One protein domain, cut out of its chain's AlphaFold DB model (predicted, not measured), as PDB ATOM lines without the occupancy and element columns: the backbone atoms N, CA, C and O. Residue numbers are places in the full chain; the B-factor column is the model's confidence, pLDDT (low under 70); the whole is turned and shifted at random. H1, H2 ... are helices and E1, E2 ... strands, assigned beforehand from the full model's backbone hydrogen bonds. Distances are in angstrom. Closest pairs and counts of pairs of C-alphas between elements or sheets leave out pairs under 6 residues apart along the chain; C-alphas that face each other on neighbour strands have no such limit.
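Overview. This is residues 17 to 74 of the 78 residues of an uncharacterized protein of Pseudonocardia hydrocarbonoxydans (UniProt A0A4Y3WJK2). Helix H1 packs over the two-stranded hairpin E1-E2, while a second hairpin, E3-E4, reaches away from near the helix's first turn, giving a flat, loose outline. The 58 printed residues hold E1, E2, H1, E3 and E4 in chain order, mixed helices and strands, each two-stranded sheet antiparallel. The radius of gyration of the C-alphas is 13.0 A, the spans 44 by 25 by 12 A.

Along the chain. E3 is residues 61 to 65, 13.0 A, and E4 is 68 to 73, 14.5 A, ending at C-alpha 73 (51.249, 37.985, 31.851). H1 is 39 to 49, 15.3 A. E1, 17 to 20, 10.6 A, begins at C-alpha 17 (40.319, 37.166, 45.325); E2 is 26 to 30, 13.8 A.

Arrangement. In hairpin E3-E4, at 139 degrees, N 63 and O 71 are 2.8 A apart. The closest C-alphas of H1 and E3 are Val 41 and Arg 61, 6.9 A. Those of E2 and H1 are Val 27 and Ala 46, 7.0 A. In hairpin E1-E2, at 176 degrees, N 29 and O 17 are 2.8 A apart. E1 and E2 are apart from E3 and E4. In H1 every O i to N i+4 pair is within hydrogen-bond range.

Size, cuts and confidence. The farthest C-alphas, Glu 23 and Gly 66, are 43.7 A apart. The printed part has no cut; the link H1 to E3 is long. No printed residue is under 70 in pLDDT.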
ATOM      1  N   PHE A  17      40.987  35.868  45.370       90.94
ATOM      2  CA  PHE A  17      40.319  37.166  45.325       90.94
ATOM      3  C   PHE A  17      38.825  36.987  45.071       90.94
ATOM      4  O   PHE A  17      38.438  36.110  44.303       90.94
ATOM      5  N   ALA A  18      37.998  37.833  45.677       92.44
ATOM      6  CA  ALA A  18      36.581  37.913  45.363       92.44
ATOM      7  C   ALA A  18      36.155  39.378  45.259       92.44
ATOM      8  O   ALA A  18      36.614  40.215  46.035       92.44
ATOM      9  N   ALA A  19      35.281  39.674  44.304       90.06
ATOM     10  CA  ALA A  19      34.664  40.983  44.141       90.06
ATOM     11  C   ALA A  19      33.221  40.832  43.668       90.06
ATOM     12  O   ALA A  19      32.876  39.857  43.003       90.06
ATOM     13  N   ALA A  20      32.402  41.822  44.005       93.19
ATOM     14  CA  ALA A  20      31.025  41.942  43.562       93.19
ATOM     15  C   ALA A  20      30.779  43.363  43.049       93.19
ATOM     16  O   ALA A  20      31.370  44.321  43.555       93.19
ATOM     17  N   LEU A  21      29.919  43.478  42.044       92.94
ATOM     18  CA  LEU A  21      29.467  44.739  41.477       92.94
ATOM     19  C   LEU A  21      28.067  45.105  42.016       92.94
ATOM     20  O   LEU A  21      27.356  44.229  42.519       92.94
ATOM     21  N   PRO A  22      27.654  46.386  41.951       91.06
ATOM     22  CA  PRO A  22      26.397  46.851  42.546       91.06
ATOM     23  C   PRO A  22      25.133  46.167  42.010       91.06
ATOM     24  O   PRO A  22      24.154  46.033  42.738       91.06
ATOM     25  N   GLU A  23      25.143  45.716  40.756       91.94
ATOM     26  CA  GLU A  23      24.041  44.987  40.120       91.94
ATOM     27  C   GLU A  23      23.958  43.508  40.531       91.94
ATOM     28  O   GLU A  23      23.065  42.788  40.089       91.94
ATOM     29  N   GLY A  24      24.868  43.051  41.399       92.12
ATOM     30  CA  GLY A  24      24.843  41.721  42.005       92.12
ATOM     31  C   GLY A  24      25.678  40.669  41.280       92.12
ATOM     32  O   GLY A  24      25.736  39.528  41.740       92.12
ATOM     33  N   SER A  25      26.350  41.021  40.181       95.31
ATOM     34  CA  SER A  25      27.332  40.131  39.564       95.31
ATOM     35  C   SER A  25      28.591  40.031  40.435       95.31
ATOM     36  O   SER A  25      28.942  40.960  41.166       95.31
ATOM     37  N   ALA A  26      29.266  38.882  40.409       94.31
ATOM     38  CA  ALA A  26      30.436  38.639  41.243       94.31
ATOM     39  C   ALA A  26      31.436  37.698  40.572       94.31
ATOM     40  O   ALA A  26      31.080  36.862  39.741       94.31
ATOM     41  N   VAL A  27      32.694  37.811  40.987       93.62
ATOM     42  CA  VAL A  27      33.780  36.910  40.611       93.62
ATOM     43  C   VAL A  27      34.479  36.405  41.867       93.62
ATOM     44  O   VAL A  27      34.739  37.169  42.796       93.62
ATOM     45  N   ALA A  28      34.827  35.122  41.873       93.56
ATOM     46  CA  ALA A  28      35.748  34.529  42.831       93.56
ATOM     47  C   ALA A  28      36.857  33.797  42.064       93.56
ATOM     48  O   ALA A  28      36.582  32.957  41.210       93.56
ATOM     49  N   VAL A  29      38.114  34.125  42.360       91.50
ATOM     50  CA  VAL A  29      39.308  33.579  41.707       91.50
ATOM     51  C   VAL A  29      40.172  32.874  42.744       91.50
ATOM     52  O   VAL A  29      40.398  33.394  43.837       91.50
ATOM     53  N   LYS A  30      40.708  31.711  42.368       91.31
ATOM     54  CA  LYS A  30      41.789  31.025  43.080       91.31
ATOM     55  C   LYS A  30      42.890  30.681  42.089       91.31
ATOM     56  O   LYS A  30      42.648  29.985  41.108       91.31
ATOM     57  N   VAL A  31      44.107  31.109  42.393       91.44
ATOM     58  CA  VAL A  31      45.305  30.631  41.706       91.44
ATOM     59  C   VAL A  31      45.743  29.323  42.368       91.44
ATOM     60  O   VAL A  31      45.912  29.266  43.588       91.44
ATOM     61  N   LEU A  32      45.862  28.252  41.577       88.75
ATOM     62  CA  LEU A  32      46.061  26.890  42.093       88.75
ATOM     63  C   LEU A  32      47.386  26.716  42.841       88.75
ATOM     64  O   LEU A  32      47.407  26.046  43.868       88.75
ATOM     65  N   ASP A  33      48.456  27.353  42.365       89.00
ATOM     66  CA  ASP A  33      49.779  27.336  43.004       89.00
ATOM     67  C   ASP A  33      49.919  28.373  44.137       89.00
ATOM     68  O   ASP A  33      51.011  28.563  44.661       89.00
ATOM     69  N   GLY A  34      48.831  29.069  44.500       86.50
ATOM     70  CA  GLY A  34      48.837  30.147  45.497       86.50
ATOM     71  C   GLY A  34      49.486  31.450  45.013       86.50
ATOM     72  O   GLY A  34      49.502  32.440  45.743       86.50
ATOM     73  N   GLY A  35      49.985  31.497  43.776       88.12
ATOM     74  CA  GLY A  35      50.742  32.623  43.256       88.12
ATOM     75  C   GLY A  35      49.911  33.896  43.101       88.12
ATOM     76  O   GLY A  35      48.872  33.917  42.450       88.12
ATOM     77  N   MET A  36      50.430  35.018  43.601       89.12
ATOM     78  CA  MET A  36      49.803  36.339  43.420       89.12
ATOM     79  C   MET A  36      50.061  36.954  42.038       89.12
ATOM     80  O   MET A  36      49.410  37.923  41.659       89.12
ATOM     81  N   ARG A  37      51.011  36.404  41.271       91.12
ATOM     82  CA  ARG A  37      51.452  36.949  39.974       91.12
ATOM     83  C   ARG A  37      50.313  37.085  38.946       91.12
ATOM     84  O   ARG A  37      50.163  38.183  38.411       91.12
ATOM     85  N   PRO A  38      49.496  36.049  38.668       93.62
ATOM     86  CA  PRO A  38      48.417  36.163  37.687       93.62
ATOM     87  C   PRO A  38      47.158  36.840  38.244       93.62
ATOM     88  O   PRO A  38      46.307  37.262  37.465       93.62
ATOM     89  N   LEU A  39      47.019  36.960  39.571       93.00
ATOM     90  CA  LEU A  39      45.761  37.354  40.207       93.00
ATOM     91  C   LEU A  39      45.229  38.714  39.709       93.00
ATOM     92  O   LEU A  39      44.070  38.762  39.302       93.00
ATOM     93  N   PRO A  40      46.032  39.794  39.619       92.62
ATOM     94  CA  PRO A  40      45.539  41.080  39.124       92.62
ATOM     95  C   PRO A  40      45.119  41.037  37.654       92.62
ATOM     96  O   PRO A  40      44.184  41.733  37.275       92.62
ATOM     97  N   VAL A  41      45.790  40.217  36.839       95.56
ATOM     98  CA  VAL A  41      45.493  40.055  35.407       95.56
ATOM     99  C   VAL A  41      44.135  39.373  35.239       95.56
ATOM    100  O   VAL A  41      43.273  39.873  34.522       95.56
ATOM    101  N   VAL A  42      43.931  38.259  35.951       95.06
ATOM    102  CA  VAL A  42      42.695  37.464  35.892       95.06
ATOM    103  C   VAL A  42      41.512  38.247  36.454       95.06
ATOM    104  O   VAL A  42      40.452  38.269  35.841       95.06
ATOM    105  N   VAL A  43      41.685  38.924  37.593       94.44
ATOM    106  CA  VAL A  43      40.620  39.729  38.210       94.44
ATOM    107  C   VAL A  43      40.217  40.891  37.304       94.44
ATOM    108  O   VAL A  43      39.025  41.123  37.115       94.44
ATOM    109  N   ALA A  44      41.182  41.601  36.714       94.94
ATOM    110  CA  ALA A  44      40.885  42.707  35.813       94.94
ATOM    111  C   ALA A  44      40.140  42.242  34.550       94.94
ATOM    112  O   ALA A  44      39.174  42.887  34.153       94.94
ATOM    113  N   ASP A  45      40.547  41.127  33.927       96.06
ATOM    114  CA  ASP A  45      39.814  40.567  32.778       96.06
ATOM    115  C   ASP A  45      38.404  40.110  33.174       96.06
ATOM    116  O   ASP A  45      37.438  40.466  32.504       96.06
ATOM    117  N   ALA A  46      38.258  39.406  34.300       95.50
ATOM    118  CA  ALA A  46      36.957  38.935  34.765       95.50
ATOM    119  C   ALA A  46      35.990  40.089  35.072       95.50
ATOM    120  O   ALA A  46      34.825  40.028  34.694       95.50
ATOM    121  N   LEU A  47      36.464  41.174  35.688       94.69
ATOM    122  CA  LEU A  47      35.648  42.368  35.922       94.69
ATOM    123  C   LEU A  47      35.220  43.042  34.610       94.69
ATOM    124  O   LEU A  47      34.072  43.466  34.502       94.69
ATOM    125  N   ARG A  48      36.090  43.087  33.589       94.75
ATOM    126  CA  ARG A  48      35.706  43.571  32.249       94.75
ATOM    127  C   ARG A  48      34.650  42.672  31.604       94.75
ATOM    128  O   ARG A  48      33.727  43.185  30.982       94.75
ATOM    129  N   VAL A  49      34.745  41.351  31.778       94.50
ATOM    130  CA  VAL A  49      33.715  40.395  31.322       94.50
ATOM    131  C   VAL A  49      32.377  40.639  32.022       94.50
ATOM    132  O   VAL A  49      31.336  40.551  31.377       94.50
ATOM    133  N   LEU A  50      32.397  41.006  33.307       95.44
ATOM    134  CA  LEU A  50      31.204  41.399  34.064       95.44
ATOM    135  C   LEU A  50      30.683  42.809  33.713       95.44
ATOM    136  O   LEU A  50      29.674  43.235  34.261       95.44
ATOM    137  N   GLY A  51      31.331  43.530  32.791       93.69
ATOM    138  CA  GLY A  51      30.889  44.847  32.323       93.69
ATOM    139  C   GLY A  51      31.424  46.034  33.129       93.69
ATOM    140  O   GLY A  51      31.021  47.169  32.874       93.69
ATOM    141  N   ALA A  52      32.349  45.817  34.069       94.44
ATOM    142  CA  ALA A  52      32.986  46.911  34.797       94.44
ATOM    143  C   ALA A  52      33.970  47.691  33.908       94.44
ATOM    144  O   ALA A  52      34.766  47.115  33.161       94.44
ATOM    145  N   ALA A  53      33.979  49.018  34.058       93.50
ATOM    146  CA  ALA A  53      34.973  49.892  33.441       93.50
ATOM    147  C   ALA A  53      36.302  49.819  34.214       93.50
ATOM    148  O   ALA A  53      36.535  50.572  35.159       93.50
ATOM    149  N   VAL A  54      37.166  48.878  33.830       93.12
ATOM    150  CA  VAL A  54      38.481  48.669  34.456       93.12
ATOM    151  C   VAL A  54      39.573  49.378  33.641       93.12
ATOM    152  O   VAL A  54      39.755  49.004  32.478       93.12
ATOM    153  N   PRO A  55      40.331  50.331  34.225       92.50
ATOM    154  CA  PRO A  55      41.437  51.014  33.545       92.50
ATOM    155  C   PRO A  55      42.461  50.052  32.918       92.50
ATOM    156  O   PRO A  55      42.685  48.955  33.427       92.50
ATOM    157  N   ASP A  56      43.093  50.445  31.811       86.75
ATOM    158  CA  ASP A  56      43.975  49.563  31.023       86.75
ATOM    159  C   ASP A  56      45.296  49.197  31.712       86.75
ATOM    160  O   ASP A  56      45.939  48.205  31.353       86.75
ATOM    161  N   ASP A  57      45.740  50.003  32.670       87.12
ATOM    162  CA  ASP A  57      46.914  49.751  33.503       87.12
ATOM    163  C   ASP A  57      46.600  48.778  34.654       87.12
ATOM    164  O   ASP A  57      47.469  48.013  35.095       87.12
ATOM    165  N   VAL A  58      45.335  48.718  35.080       88.25
ATOM    166  CA  VAL A  58      44.858  47.739  36.055       88.25
ATOM    167  C   VAL A  58      44.910  46.334  35.454       88.25
ATOM    168  O   VAL A  58      44.292  46.011  34.434       88.25
ATOM    169  N   GLY A  59      45.665  45.475  36.139       87.06
ATOM    170  CA  GLY A  59      45.879  44.083  35.759       87.06
ATOM    171  C   GLY A  59      47.083  43.842  34.850       87.06
ATOM    172  O   GLY A  59      47.349  42.690  34.538       87.06
ATOM    173  N   ARG A  60      47.871  44.858  34.472       91.62
ATOM    174  CA  ARG A  60      49.138  44.630  33.751       91.62
ATOM    175  C   ARG A  60      50.220  44.115  34.687       91.62
ATOM    176  O   ARG A  60      50.474  44.714  35.733       91.62
ATOM    177  N   ARG A  61      50.886  43.017  34.330       94.38
ATOM    178  CA  ARG A  61      51.983  42.450  35.126       94.38
ATOM    179  C   ARG A  61      53.139  42.042  34.226       94.38
ATOM    180  O   ARG A  61      53.002  41.128  33.417       94.38
ATOM    181  N   ALA A  62      54.270  42.727  34.392       94.81
ATOM    182  CA  ALA A  62      55.520  42.359  33.750       94.81
ATOM    183  C   ALA A  62      56.075  41.067  34.366       94.81
ATOM    184  O   ALA A  62      55.963  40.831  35.571       94.81
ATOM    185  N   VAL A  63      56.696  40.245  33.530       95.56
ATOM    186  CA  VAL A  63      57.559  39.144  33.953       95.56
ATOM    187  C   VAL A  63      58.971  39.703  34.026       95.56
ATOM    188  O   VAL A  63      59.439  40.276  33.046       95.56
ATOM    189  N   LEU A  64      59.630  39.565  35.177       95.81
ATOM    190  CA  LEU A  64      60.975  40.097  35.394       95.81
ATOM    191  C   LEU A  64      62.030  38.988  35.313       95.81
ATOM    192  O   LEU A  64      61.833  37.903  35.859       95.81
ATOM    193  N   GLY A  65      63.163  39.287  34.680       96.81
ATOM    194  CA  GLY A  65      64.375  38.472  34.664       96.81
ATOM    195  C   GLY A  65      65.561  39.336  35.081       96.81
ATOM    196  O   GLY A  65      65.846  40.339  34.440       96.81
ATOM    197  N   GLY A  66      66.217  39.004  36.198       96.38
ATOM    198  CA  GLY A  66      67.301  39.838  36.741       96.38
ATOM    199  C   GLY A  66      66.866  41.243  37.189       96.38
ATOM    200  O   GLY A  66      67.708  42.122  37.309       96.38
ATOM    201  N   GLY A  67      65.567  41.459  37.426       96.25
ATOM    202  CA  GLY A  67      64.990  42.768  37.758       96.25
ATOM    203  C   GLY A  67      64.429  43.533  36.556       96.25
ATOM    204  O   GLY A  67      63.608  44.422  36.749       96.25
ATOM    205  N   GLU A  68      64.777  43.132  35.334       97.62
ATOM    206  CA  GLU A  68      64.343  43.799  34.106       97.62
ATOM    207  C   GLU A  68      63.111  43.125  33.483       97.62
ATOM    208  O   GLU A  68      62.982  41.897  33.561       97.62
ATOM    209  N   PRO A  69      62.190  43.873  32.845       96.81
ATOM    210  CA  PRO A  69      61.064  43.291  32.120       96.81
ATOM    211  C   PRO A  69      61.523  42.404  30.954       96.81
ATOM    212  O   PRO A  69      62.162  42.866  30.015       96.81
ATOM    213  N   VAL A  70      61.134  41.131  30.987       97.81
ATOM    214  CA  VAL A  70      61.405  40.138  29.929       97.81
ATOM    215  C   VAL A  70      60.128  39.590  29.284       97.81
ATOM    216  O   VAL A  70      60.185  38.732  28.407       97.81
ATOM    217  N   GLY A  71      58.958  40.065  29.713       97.00
ATOM    218  CA  GLY A  71      57.666  39.662  29.167       97.00
ATOM    219  C   GLY A  71      56.493  40.225  29.960       97.00
ATOM    220  O   GLY A  71      56.665  41.076  30.833       97.00
ATOM    221  N   GLU A  72      55.294  39.719  29.689       96.00
ATOM    222  CA  GLU A  72      54.068  40.100  30.392       96.00
ATOM    223  C   GLU A  72      53.111  38.916  30.543       96.00
ATOM    224  O   GLU A  72      53.054  38.019  29.698       96.00
ATOM    225  N   ILE A  73      52.345  38.926  31.630       95.44
ATOM    226  CA  ILE A  73      51.249  37.985  31.851       95.44
ATOM    227  C   ILE A  73      50.011  38.544  31.154       95.44
ATOM    228  O   ILE A  73      49.608  39.679  31.413       95.44
ATOM    229  N   ARG A  74      49.390  37.733  30.295       93.94
ATOM    230  CA  ARG A  74      48.156  38.077  29.581       93.94
ATOM    231  C   ARG A  74      47.055  37.068  29.893       93.94
ATOM    232  O   ARG A  74      47.360  35.880  30.019       93.94
TER     233      ARG A  74